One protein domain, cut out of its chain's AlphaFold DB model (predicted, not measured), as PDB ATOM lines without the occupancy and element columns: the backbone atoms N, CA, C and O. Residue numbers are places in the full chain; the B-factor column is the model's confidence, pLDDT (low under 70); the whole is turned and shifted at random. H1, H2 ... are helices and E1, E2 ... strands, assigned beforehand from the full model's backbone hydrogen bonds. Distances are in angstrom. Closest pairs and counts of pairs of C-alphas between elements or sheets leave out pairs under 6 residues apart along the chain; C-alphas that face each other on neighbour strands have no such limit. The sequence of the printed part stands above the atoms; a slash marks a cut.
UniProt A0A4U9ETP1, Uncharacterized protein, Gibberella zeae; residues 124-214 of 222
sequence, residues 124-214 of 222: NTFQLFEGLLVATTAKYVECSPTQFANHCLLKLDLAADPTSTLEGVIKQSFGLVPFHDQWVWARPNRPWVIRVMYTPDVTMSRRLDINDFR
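Overview. This is residues 124 to 214 of the 222 residues of an uncharacterized protein of Gibberella zeae (UniProt A0A4U9ETP1). Two small sheets stand towards opposite ends of an elongated body: a strongly twisted antiparallel sheet of E1, E4 and E3 at one end, and a parallel pair, E2 and E5, at the other. H1 and H2 lie between these ends on different sides of the body, H2 packed on E2 and H1 only grazing the larger sheet, while residues 200 to 209 loop out past the end of E5 and turn back to H3. The printed part has 91 residues, with three named helices and five named strands in the order E1 H1 E2 H2 E3 E4 E5 H3, and the class is mixed, helices and strands. The larger sheet runs E1, E4, E3. The whole is only just compact, close to loose, with a radius of gyration of the C-alphas of 14.5 A and spans of 45 by 26 by 20 A.

Arrangement. E1, residues 129 to 134, is an edge strand and the antiparallel neighbour of E4, residues 182 to 188, at 154 degrees; N 185 and O 133 are 2.7 A apart, within hydrogen-bond range. H1, residues 145 to 151, only grazes this sheet, with its residues 147 to 151. E2, residues 153 to 157, is the parallel neighbour of E5, residues 195 to 199, at 18 degrees; N 197 and O 154 are 2.8 A apart, within hydrogen-bond range. H2, residues 166 to 172, has 5 pairs of C-alphas within 8 A of E2, the closest being those of Leu 156 and Leu 166, 6.4 A apart. H2 is not on the larger sheet, and it is apart from H1. E3, residues 175 to 179, is the other edge strand and forms a hairpin with E4, antiparallel at 134 degrees; N 179 and O 182 are 2.8 A apart, within hydrogen-bond range. H3, residues 210 to 214, touches no helix and is apart from E2. In H1, H2 and H3 every O i to N i+4 pair is within hydrogen-bond range.

Along the chain. E1 begins at C-alpha 129, at (15.880, 31.584, 29.931), and measures 13.4 A from first to last C-alpha. H1 measures 10.0 A, E2 12.4 A, H2 9.9 A and E3 11.9 A. E4 is the longest strand by residues, 18.6 A, and starts at C-alpha 182, at (14.514, 38.686, 44.950). E5 measures 13.1 A. H3 measures 6.8 A and ends at C-alpha 214, at (27.894, 15.614, 24.645).

Size, cuts and confidence. The two C-alphas farthest apart, those of Thr 137 and Thr 203, are 46.0 A apart. The printed part has no cut and no long link; the links H1 to E2, H2 to E3 and E3 to E4 are tight. The mean pLDDT of the printed part is 88.8, with residues 204 to 206 and 213 to 214 under 70.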
ATOM      1  N   ASN A 124      18.345  37.233  22.685       88.50
ATOM      2  CA  ASN A 124      17.395  36.214  23.164       88.50
ATOM      3  C   ASN A 124      17.776  34.781  22.759       88.50
ATOM      4  O   ASN A 124      17.534  33.830  23.494       88.50
ATOM      5  N   THR A 125      18.407  34.628  21.601       87.75
ATOM      6  CA  THR A 125      18.837  33.342  21.058       87.75
ATOM      7  C   THR A 125      19.982  32.670  21.830       87.75
ATOM      8  O   THR A 125      20.174  31.458  21.728       87.75
ATOM      9  N   PHE A 126      20.740  33.426  22.625       91.06
ATOM     10  CA  PHE A 126      21.803  32.899  23.488       91.06
ATOM     11  C   PHE A 126      21.427  32.907  24.973       91.06
ATOM     12  O   PHE A 126      22.210  32.458  25.808       91.06
ATOM     13  N   GLN A 127      20.236  33.400  25.319       91.81
ATOM     14  CA  GLN A 127      19.767  33.407  26.697       91.81
ATOM     15  C   GLN A 127      19.312  32.008  27.113       91.81
ATOM     16  O   GLN A 127      18.520  31.369  26.418       91.81
ATOM     17  N   LEU A 128      19.758  31.554  28.288       92.75
ATOM     18  CA  LEU A 128      19.336  30.273  28.864       92.75
ATOM     19  C   LEU A 128      17.851  30.254  29.247       92.75
ATOM     20  O   LEU A 128      17.274  29.174  29.382       92.75
ATOM     21  N   PHE A 129      17.236  31.427  29.415       91.44
ATOM     22  CA  PHE A 129      15.880  31.584  29.931       91.44
ATOM     23  C   PHE A 129      15.017  32.433  29.000       91.44
ATOM     24  O   PHE A 129      15.528  33.326  28.334       91.44
ATOM     25  N   GLU A 130      13.704  32.192  28.975       88.31
ATOM     26  CA  GLU A 130      12.735  32.972  28.173       88.31
ATOM     27  C   GLU A 130      12.470  34.381  28.753       88.31
ATOM     28  O   GLU A 130      11.522  35.064  28.366       88.31
ATOM     29  N   GLY A 131      13.265  34.791  29.742       87.69
ATOM     30  CA  GLY A 131      13.027  35.921  30.632       87.69
ATOM     31  C   GLY A 131      12.845  35.472  32.083       87.69
ATOM     32  O   GLY A 131      12.498  34.324  32.370       87.69
ATOM     33  N   LEU A 132      13.096  36.397  33.008       92.88
ATOM     34  CA  LEU A 132      12.941  36.180  34.447       92.88
ATOM     35  C   LEU A 132      11.634  36.819  34.914       92.88
ATOM     36  O   LEU A 132      11.382  37.988  34.619       92.88
ATOM     37  N   LEU A 133      10.815  36.067  35.650       95.19
ATOM     38  CA  LEU A 133       9.565  36.560  36.235       95.19
ATOM     39  C   LEU A 133       9.699  36.643  37.752       95.19
ATOM     40  O   LEU A 133      10.022  35.648  38.388       95.19
ATOM     41  N   VAL A 134       9.402  37.789  38.356       96.38
ATOM     42  CA  VAL A 134       9.392  37.929  39.819       96.38
ATOM     43  C   VAL A 134       8.377  36.958  40.422       96.38
ATOM     44  O   VAL A 134       7.206  36.967  40.042       96.38
ATOM     45  N   ALA A 135       8.804  36.137  41.383       95.44
ATOM     46  CA  ALA A 135       8.001  35.027  41.893       95.44
ATOM     47  C   ALA A 135       6.680  35.462  42.543       95.44
ATOM     48  O   ALA A 135       5.692  34.735  42.474       95.44
ATOM     49  N   THR A 136       6.656  36.651  43.149       95.25
ATOM     50  CA  THR A 136       5.494  37.188  43.873       95.25
ATOM     51  C   THR A 136       4.520  37.962  42.991       95.25
ATOM     52  O   THR A 136       3.333  38.005  43.298       95.25
ATOM     53  N   THR A 137       4.994  38.590  41.910       95.69
ATOM     54  CA  THR A 137       4.172  39.493  41.081       95.69
ATOM     55  C   THR A 137       3.942  38.989  39.663       95.69
ATOM     56  O   THR A 137       3.126  39.567  38.950       95.69
ATOM     57  N   ALA A 138       4.669  37.950  39.241       93.00
ATOM     58  CA  ALA A 138       4.695  37.440  37.872       93.00
ATOM     59  C   ALA A 138       5.008  38.515  36.809       93.00
ATOM     60  O   ALA A 138       4.677  38.351  35.638       93.00
ATOM     61  N   LYS A 139       5.653  39.621  37.203       95.62
ATOM     62  CA  LYS A 139       6.153  40.643  36.278       95.62
ATOM     63  C   LYS A 139       7.549  40.276  35.792       95.62
ATOM     64  O   LYS A 139       8.328  39.693  36.546       95.62
ATOM     65  N   TYR A 140       7.867  40.647  34.556       93.69
ATOM     66  CA  TYR A 140       9.227  40.515  34.042       93.69
ATOM     67  C   TYR A 140      10.189  41.395  34.834       93.69
ATOM     68  O   TYR A 140       9.862  42.525  35.198       93.69
ATOM     69  N   VAL A 141      11.372  40.854  35.100       93.31
ATOM     70  CA  VAL A 141      12.454  41.591  35.741       93.31
ATOM     71  C   VAL A 141      13.055  42.567  34.740       93.31
ATOM     72  O   VAL A 141      13.525  42.165  33.675       93.31
ATOM     73  N   GLU A 142      13.083  43.845  35.101       91.25
ATOM     74  CA  GLU A 142      13.869  44.843  34.384       91.25
ATOM     75  C   GLU A 142      15.333  44.719  34.813       91.25
ATOM     76  O   GLU A 142      15.673  44.923  35.979       91.25
ATOM     77  N   CYS A 143      16.213  44.358  33.883       88.25
ATOM     78  CA  CYS A 143      17.651  44.424  34.112       88.25
ATOM     79  C   CYS A 143      18.405  44.685  32.809       88.25
ATOM     80  O   CYS A 143      17.866  44.548  31.708       88.25
ATOM     81  N   SER A 144      19.652  45.131  32.947       92.00
ATOM     82  CA  SER A 144      20.498  45.458  31.804       92.00
ATOM     83  C   SER A 144      20.837  44.212  30.971       92.00
ATOM     84  O   SER A 144      20.898  43.100  31.508       92.00
ATOM     85  N   PRO A 145      21.141  44.384  29.670       91.12
ATOM     86  CA  PRO A 145      21.654  43.313  28.815       91.12
ATOM     87  C   PRO A 145      22.827  42.547  29.445       91.12
ATOM     88  O   PRO A 145      22.858  41.318  29.405       91.12
ATOM     89  N   THR A 146      23.751  43.264  30.088       92.31
ATOM     90  CA  THR A 146      24.914  42.686  30.771       92.31
ATOM     91  C   THR A 146      24.520  41.822  31.965       92.31
ATOM     92  O   THR A 146      25.039  40.719  32.119       92.31
ATOM     93  N   GLN A 147      23.566  42.265  32.790       91.56
ATOM     94  CA  GLN A 147      23.058  41.458  33.907       91.56
ATOM     95  C   GLN A 147      22.392  40.171  33.414       91.56
ATOM     96  O   GLN A 147      22.690  39.095  33.936       91.56
ATOM     97  N   PHE A 148      21.557  40.259  32.373       90.00
ATOM     98  CA  PHE A 148      20.935  39.086  31.754       90.00
ATOM     99  C   PHE A 148      21.977  38.112  31.197       90.00
ATOM    100  O   PHE A 148      21.924  36.914  31.486       90.00
ATOM    101  N   ALA A 149      22.950  38.619  30.436       93.06
ATOM    102  CA  ALA A 149      24.026  37.815  29.872       93.06
ATOM    103  C   ALA A 149      24.846  37.118  30.968       93.06
ATOM    104  O   ALA A 149      25.137  35.928  30.850       93.06
ATOM    105  N   ASN A 150      25.180  37.826  32.049       92.06
ATOM    106  CA  ASN A 150      25.924  37.268  33.178       92.06
ATOM    107  C   ASN A 150      25.130  36.201  33.933       92.06
ATOM    108  O   ASN A 150      25.703  35.202  34.356       92.06
ATOM    109  N   HIS A 151      23.816  36.373  34.071       92.06
ATOM    110  CA  HIS A 151      22.961  35.357  34.685       92.06
ATOM    111  C   HIS A 151      22.815  34.103  33.809       92.06
ATOM    112  O   HIS A 151      22.641  33.004  34.322       92.06
ATOM    113  N   CYS A 152      22.949  34.246  32.487       93.12
ATOM    114  CA  CYS A 152      22.983  33.126  31.544       93.12
ATOM    115  C   CYS A 152      24.354  32.418  31.465       93.12
ATOM    116  O   CYS A 152      24.513  31.499  30.662       93.12
ATOM    117  N   LEU A 153      25.363  32.843  32.237       94.56
ATOM    118  CA  LEU A 153      26.665  32.178  32.299       94.56
ATOM    119  C   LEU A 153      26.667  31.133  33.420       94.56
ATOM    120  O   LEU A 153      26.681  31.479  34.601       94.56
ATOM    121  N   LEU A 154      26.715  29.853  33.050       94.00
ATOM    122  CA  LEU A 154      26.878  28.773  34.020       94.00
ATOM    123  C   LEU A 154      28.295  28.807  34.586       94.00
ATOM    124  O   LEU A 154      29.256  28.984  33.840       94.00
ATOM    125  N   LYS A 155      28.443  28.608  35.894       93.94
ATOM    126  CA  LYS A 155      29.749  28.583  36.559       93.94
ATOM    127  C   LYS A 155      29.954  27.225  37.210       93.94
ATOM    128  O   LYS A 155      29.180  26.840  38.081       93.94
ATOM    129  N   LEU A 156      30.981  26.508  36.771       92.75
ATOM    130  CA  LEU A 156      31.410  25.248  37.359       92.75
ATOM    131  C   LEU A 156      32.821  25.431  37.907       92.75
ATOM    132  O   LEU A 156      33.794  25.379  37.156       92.75
ATOM    133  N   ASP A 157      32.909  25.653  39.213       92.69
ATOM    134  CA  ASP A 157      34.172  25.866  39.910       92.69
ATOM    135  C   ASP A 157      34.513  24.653  40.781       92.69
ATOM    136  O   ASP A 157      34.052  24.529  41.915       92.69
ATOM    137  N   LEU A 158      35.314  23.743  40.223       90.25
ATOM    138  CA  LEU A 158      35.769  22.542  40.923       90.25
ATOM    139  C   LEU A 158      36.918  22.820  41.897       90.25
ATOM    140  O   LEU A 158      37.260  21.942  42.687       90.25
ATOM    141  N   ALA A 159      37.527  24.006  41.843       90.56
ATOM    142  CA  ALA A 159      38.507  24.415  42.838       90.56
ATOM    143  C   ALA A 159      37.809  24.833  44.141       90.56
ATOM    144  O   ALA A 159      38.281  24.484  45.221       90.56
ATOM    145  N   ALA A 160      36.673  25.533  44.038       92.00
ATOM    146  CA  ALA A 160      35.852  25.920  45.183       92.00
ATOM    147  C   ALA A 160      34.974  24.768  45.710       92.00
ATOM    148  O   ALA A 160      34.890  24.569  46.921       92.00
ATOM    149  N   ASP A 161      34.341  24.002  44.815       91.00
ATOM    150  CA  ASP A 161      33.528  22.830  45.160       91.00
ATOM    151  C   ASP A 161      33.855  21.634  44.241       91.00
ATOM    152  O   ASP A 161      33.241  21.463  43.181       91.00
ATOM    153  N   PRO A 162      34.774  20.743  44.660       88.06
ATOM    154  CA  PRO A 162      35.154  19.554  43.892       88.06
ATOM    155  C   PRO A 162      34.024  18.528  43.685       88.06
ATOM    156  O   PRO A 162      34.166  17.593  42.886       88.06
ATOM    157  N   THR A 163      32.920  18.650  44.432       88.44
ATOM    158  CA  THR A 163      31.750  17.767  44.315       88.44
ATOM    159  C   THR A 163      30.719  18.281  43.316       88.44
ATOM    160  O   THR A 163      29.835  17.522  42.907       88.44
ATOM    161  N   SER A 164      30.863  19.536  42.878       88.94
ATOM    162  CA  SER A 164      29.977  20.152  41.902       88.94
ATOM    163  C   SER A 164      30.009  19.408  40.568       88.94
ATOM    164  O   SER A 164      31.014  18.835  40.140       88.94
ATOM    165  N   THR A 165      28.869  19.401  39.886       88.88
ATOM    166  CA  THR A 165      28.723  18.780  38.567       88.88
ATOM    167  C   THR A 165      28.029  19.746  37.629       88.88
ATOM    168  O   THR A 165      27.155  20.507  38.048       88.88
ATOM    169  N   LEU A 166      28.351  19.672  36.335       87.44
ATOM    170  CA  LEU A 166      27.684  20.498  35.329       87.44
ATOM    171  C   LEU A 166      26.161  20.294  35.338       87.44
ATOM    172  O   LEU A 166      25.408  21.251  35.217       87.44
ATOM    173  N   GLU A 167      25.691  19.061  35.540       87.88
ATOM    174  CA  GLU A 167      24.257  18.776  35.655       87.88
ATOM    175  C   GLU A 167      23.623  19.434  36.887       87.88
ATOM    176  O   GLU A 167      22.512  19.953  36.792       87.88
ATOM    177  N   GLY A 168      24.322  19.439  38.025       90.62
ATOM    178  CA  GLY A 168      23.886  20.151  39.226       90.62
ATOM    179  C   GLY A 168      23.757  21.652  38.976       90.62
ATOM    180  O   GLY A 168      22.705  22.222  39.257       90.62
ATOM    181  N   VAL A 169      24.774  22.258  38.356       92.06
ATOM    182  CA  VAL A 169      24.781  23.684  37.980       92.06
ATOM    183  C   VAL A 169      23.626  24.013  37.029       92.06
ATOM    184  O   VAL A 169      22.892  24.976  37.250       92.06
ATOM    185  N   ILE A 170      23.404  23.183  36.005       90.56
ATOM    186  CA  ILE A 170      22.272  23.325  35.078       90.56
ATOM    187  C   ILE A 170      20.950  23.262  35.849       90.56
ATOM    188  O   ILE A 170      20.133  24.165  35.719       90.56
ATOM    189  N   LYS A 171      20.731  22.235  36.682       90.19
ATOM    190  CA  LYS A 171      19.480  22.064  37.445       90.19
ATOM    191  C   LYS A 171      19.192  23.242  38.375       90.19
ATOM    192  O   LYS A 171      18.046  23.670  38.452       90.19
ATOM    193  N   GLN A 172      20.217  23.769  39.040       92.38
ATOM    194  CA  GLN A 172      20.100  24.907  39.956       92.38
ATOM    195  C   GLN A 172      19.813  26.235  39.244       92.38
ATOM    196  O   GLN A 172      19.392  27.188  39.892       92.38
ATOM    197  N   SER A 173      20.018  26.303  37.926       92.44
ATOM    198  CA  SER A 173      19.790  27.519  37.141       92.44
ATOM    199  C   SER A 173      18.325  27.719  36.733       92.44
ATOM    200  O   SER A 173      17.975  28.799  36.272       92.44
ATOM    201  N   PHE A 174      17.458  26.711  36.883       93.38
ATOM    202  CA  PHE A 174      16.055  26.771  36.448       93.38
ATOM    203  C   PHE A 174      15.070  26.646  37.612       93.38
ATOM    204  O   PHE A 174      15.378  26.099  38.667       93.38
ATOM    205  N   GLY A 175      13.834  27.089  37.380       94.19
ATOM    206  CA  GLY A 175      12.779  27.074  38.391       94.19
ATOM    207  C   GLY A 175      12.823  28.333  39.247       94.19
ATOM    208  O   GLY A 175      12.953  29.427  38.709       94.19
ATOM    209  N   LEU A 176      12.656  28.188  40.560       95.81
ATOM    210  CA  LEU A 176      12.687  29.311  41.494       95.81
ATOM    211  C   LEU A 176      14.133  29.573  41.931       95.81
ATOM    212  O   LEU A 176      14.697  28.776  42.678       95.81
ATOM    213  N   VAL A 177      14.722  30.674  41.468       94.88
ATOM    214  CA  VAL A 177      16.140  31.002  41.686       94.88
ATOM    215  C   VAL A 177      16.312  32.403  42.286       94.88
ATOM    216  O   VAL A 177      15.465  33.274  42.058       94.88
ATOM    217  N   PRO A 178      17.381  32.646  43.066       93.94
ATOM    218  CA  PRO A 178      17.692  33.981  43.557       93.94
ATOM    219  C   PRO A 178      18.273  34.859  42.436       93.94
ATOM    220  O   PRO A 178      19.137  34.427  41.672       93.94
ATOM    221  N   PHE A 179      17.829  36.114  42.364       92.56
ATOM    222  CA  PHE A 179      18.308  37.119  41.415       92.56
ATOM    223  C   PHE A 179      18.190  38.522  42.024       92.56
ATOM    224  O   PHE A 179      17.078  38.954  42.298       92.56
ATOM    225  N   HIS A 180      19.310  39.231  42.228       86.25
ATOM    226  CA  HIS A 180      19.362  40.602  42.781       86.25
ATOM    227  C   HIS A 180      18.359  40.852  43.929       86.25
ATOM    228  O   HIS A 180      17.417  41.627  43.788       86.25
ATOM    229  N   ASP A 181      18.552  40.145  45.046       88.81
ATOM    230  CA  ASP A 181      17.769  40.267  46.290       88.81
ATOM    231  C   ASP A 181      16.287  39.854  46.212       88.81
ATOM    232  O   ASP A 181      15.532  40.029  47.169       88.81
ATOM    233  N   GLN A 182      15.860  39.236  45.109       94.12
ATOM    234  CA  GLN A 182      14.514  38.686  44.950       94.12
ATOM    235  C   GLN A 182      14.534  37.259  44.396       94.12
ATOM    236  O   GLN A 182      15.526  36.785  43.843       94.12
ATOM    237  N   TRP A 183      13.409  36.564  44.539       96.62
ATOM    238  CA  TRP A 183      13.194  35.255  43.928       96.62
ATOM    239  C   TRP A 183      12.494  35.410  42.583       96.62
ATOM    240  O   TRP A 183      11.494  36.127  42.471       96.62
ATOM    241  N   VAL A 184      13.001  34.713  41.570       96.38
ATOM    242  CA  VAL A 184      12.481  34.767  40.203       96.38
ATOM    243  C   VAL A 184      12.250  33.367  39.652       96.38
ATOM    244  O   VAL A 184      12.949  32.418  39.999       96.38
ATOM    245  N   TRP A 185      11.265  33.239  38.772       96.12
ATOM    246  CA  TRP A 185      11.065  32.067  37.940       96.12
ATOM    247  C   TRP A 185      11.938  32.171  36.689       96.12
ATOM    248  O   TRP A 185      11.698  33.018  35.826       96.12
ATOM    249  N   ALA A 186      12.924  31.284  36.594       94.44
ATOM    250  CA  ALA A 186      13.792  31.088  35.442       94.44
ATOM    251  C   ALA A 186      13.284  29.899  34.615       94.44
ATOM    252  O   ALA A 186      13.519  28.729  34.942       94.44
ATOM    253  N   ARG A 187      12.531  30.196  33.552       91.69
ATOM    254  CA  ARG A 187      11.998  29.175  32.638       91.69
ATOM    255  C   ARG A 187      13.033  28.852  31.563       91.69
ATOM    256  O   ARG A 187      13.567  29.795  30.985       91.69
ATOM    257  N   PRO A 188      13.308  27.569  31.279       91.94
ATOM    258  CA  PRO A 188      14.296  27.199  30.279       91.94
ATOM    259  C   PRO A 188      13.897  27.688  28.887       91.94
ATOM    260  O   PRO A 188      12.760  27.502  28.466       91.94
ATOM    261  N   ASN A 189      14.861  28.260  28.175       90.75
ATOM    262  CA  ASN A 189      14.773  28.583  26.754       90.75
ATOM    263  C   ASN A 189      15.466  27.493  25.917       90.75
ATOM    264  O   ASN A 189      15.945  26.482  26.435       90.75
ATOM    265  N   ARG A 190      15.551  27.710  24.604       87.50
ATOM    266  CA  ARG A 190      16.338  26.911  23.660       87.50
ATOM    267  C   ARG A 190      17.537  27.725  23.156       87.50
ATOM    268  O   ARG A 190      17.537  28.128  21.993       87.50
ATOM    269  N   PRO A 191      18.530  28.003  24.023       89.12
ATOM    270  CA  PRO A 191      19.716  28.735  23.614       89.12
ATOM    271  C   PRO A 191      20.488  27.932  22.569       89.12
ATOM    272  O   PRO A 191      20.611  26.712  22.679       89.12
ATOM    273  N   TRP A 192      21.067  28.616  21.589       86.06
ATOM    274  CA  TRP A 192      21.964  27.964  20.629       86.06
ATOM    275  C   TRP A 192      23.350  27.696  21.197       86.06
ATOM    276  O   TRP A 192      24.039  26.774  20.772       86.06
ATOM    277  N   VAL A 193      23.761  28.504  22.171       90.06
ATOM    278  CA  VAL A 193      25.044  28.366  22.852       90.06
ATOM    279  C   VAL A 193      24.793  28.369  24.347       90.06
ATOM    280  O   VAL A 193      24.180  29.289  24.881       90.06
ATOM    281  N   ILE A 194      25.313  27.351  25.024       90.62
ATOM    282  CA  ILE A 194      25.371  27.302  26.482       90.62
ATOM    283  C   ILE A 194      26.792  27.673  26.877       90.62
ATOM    284  O   ILE A 194      27.746  26.997  26.493       90.62
ATOM    285  N   ARG A 195      26.937  28.760  27.635       92.62
ATOM    286  CA  ARG A 195      28.242  29.209  28.121       92.62
ATOM    287  C   ARG A 195      28.497  28.656  29.513       92.62
ATOM    288  O   ARG A 195      27.653  28.791  30.398       92.62
ATOM    289  N   VAL A 196      29.677  28.073  29.690       92.12
ATOM    290  CA  VAL A 196      30.147  27.541  30.969       92.12
ATOM    291  C   VAL A 196      31.515  28.137  31.272       92.12
ATOM    292  O   VAL A 196      32.464  27.939  30.517       92.12
ATOM    293  N   MET A 197      31.618  28.856  32.384       92.88
ATOM    294  CA  MET A 197      32.887  29.239  32.988       92.88
ATOM    295  C   MET A 197      33.353  28.075  33.858       92.88
ATOM    296  O   MET A 197      32.714  27.756  34.863       92.88
ATOM    297  N   TYR A 198      34.413  27.402  33.420       90.88
ATOM    298  CA  TYR A 198      34.912  26.182  34.041       90.88
ATOM    299  C   TYR A 198      36.265  26.423  34.709       90.88
ATOM    300  O   TYR A 198      37.250  26.706  34.025       90.88
ATOM    301  N   THR A 199      36.313  26.246  36.028       91.12
ATOM    302  CA  THR A 199      37.551  26.238  36.811       91.12
ATOM    303  C   THR A 199      37.847  24.793  37.217       91.12
ATOM    304  O   THR A 199      37.061  24.204  37.965       91.12
ATOM    305  N   PRO A 200      38.931  24.174  36.714       87.62
ATOM    306  CA  PRO A 200      39.273  22.797  37.057       87.62
ATOM    307  C   PRO A 200      39.769  22.677  38.504       87.62
ATOM    308  O   PRO A 200      40.223  23.654  39.099       87.62
ATOM    309  N   ASP A 201      39.735  21.458  39.051       85.25
ATOM    310  CA  ASP A 201      40.321  21.185  40.366       85.25
ATOM    311  C   ASP A 201      41.856  21.389  40.342       85.25
ATOM    312  O   ASP A 201      42.509  21.229  39.304       85.25
ATOM    313  N   VAL A 202      42.445  21.723  41.497       78.00
ATOM    314  CA  VAL A 202      43.882  22.049  41.647       78.00
ATOM    315  C   VAL A 202      44.809  20.885  41.256       78.00
ATOM    316  O   VAL A 202      45.916  21.095  40.768       78.00
ATOM    317  N   THR A 203      44.353  19.651  41.445       76.00
ATOM    318  CA  THR A 203      45.061  18.407  41.109       76.00
ATOM    319  C   THR A 203      44.822  17.932  39.670       76.00
ATOM    320  O   THR A 203      45.449  16.966  39.240       76.00
ATOM    321  N   MET A 204      43.943  18.606  38.910       69.88
ATOM    322  CA  MET A 204      43.502  18.255  37.550       69.88
ATOM    323  C   MET A 204      42.942  16.826  37.428       69.88
ATOM    324  O   MET A 204      42.870  16.283  36.325       69.88
ATOM    325  N   SER A 205      42.539  16.215  38.546       67.38
ATOM    326  CA  SER A 205      42.106  14.815  38.607       67.38
ATOM    327  C   SER A 205      40.770  14.581  37.895       67.38
ATOM    328  O   SER A 205      40.509  13.491  37.386       67.38
ATOM    329  N   ARG A 206      39.937  15.627  37.821       66.75
ATOM    330  CA  ARG A 206      38.629  15.636  37.154       66.75
ATOM    331  C   ARG A 206      38.552  16.773  36.140       66.75
ATOM    332  O   ARG A 206      37.875  17.779  36.357       66.75
ATOM    333  N   ARG A 207      39.258  16.622  35.018       73.25
ATOM    334  CA  ARG A 207      39.024  17.465  33.839       73.25
ATOM    335  C   ARG A 207      37.816  16.957  33.071       73.25
ATOM    336  O   ARG A 207      37.779  15.782  32.727       73.25
ATOM    337  N   LEU A 208      36.872  17.853  32.794       73.75
ATOM    338  CA  LEU A 208      35.817  17.568  31.828       73.75
ATOM    339  C   LEU A 208      36.431  17.490  30.431       73.75
ATOM    340  O   LEU A 208      37.159  18.401  30.021       73.75
ATOM    341  N   ASP A 209      36.137  16.416  29.711       74.62
ATOM    342  CA  ASP A 209      36.490  16.281  28.305       74.62
ATOM    343  C   ASP A 209      35.316  16.684  27.393       74.62
ATOM    344  O   ASP A 209      34.217  17.016  27.837       74.62
ATOM    345  N   ILE A 210      35.541  16.675  26.076       70.81
ATOM    346  CA  ILE A 210      34.493  17.029  25.109       70.81
ATOM    347  C   ILE A 210      33.301  16.053  25.125       70.81
ATOM    348  O   ILE A 210      32.186  16.428  24.758       70.81
ATOM    349  N   ASN A 211      33.508  14.804  25.543       73.25
ATOM    350  CA  ASN A 211      32.464  13.785  25.609       73.25
ATOM    351  C   ASN A 211      31.556  13.991  26.828       73.25
ATOM    352  O   ASN A 211      30.347  13.768  26.722       73.25
ATOM    353  N   ASP A 212      32.095  14.508  27.932       72.50
ATOM    354  CA  ASP A 212      31.310  14.914  29.099       72.50
ATOM    355  C   ASP A 212      30.271  15.986  28.746       72.50
ATOM    356  O   ASP A 212      29.178  15.993  29.312       72.50
ATOM    357  N   PHE A 213      30.560  16.860  27.773       68.56
ATOM    358  CA  PHE A 213      29.606  17.869  27.297       68.56
ATOM    359  C   PHE A 213      28.533  17.294  26.362       68.56
ATOM    360  O   PHE A 213      27.408  17.789  26.349       68.56
ATOM    361  N   ARG A 214      28.833  16.227  25.608       68.00
ATOM    362  CA  ARG A 214      27.894  15.614  24.645       68.00
ATOM    363  C   ARG A 214      26.737  14.867  25.301       68.00
ATOM    364  O   ARG A 214      25.707  14.665  24.668       68.00
TER     365      ARG A 214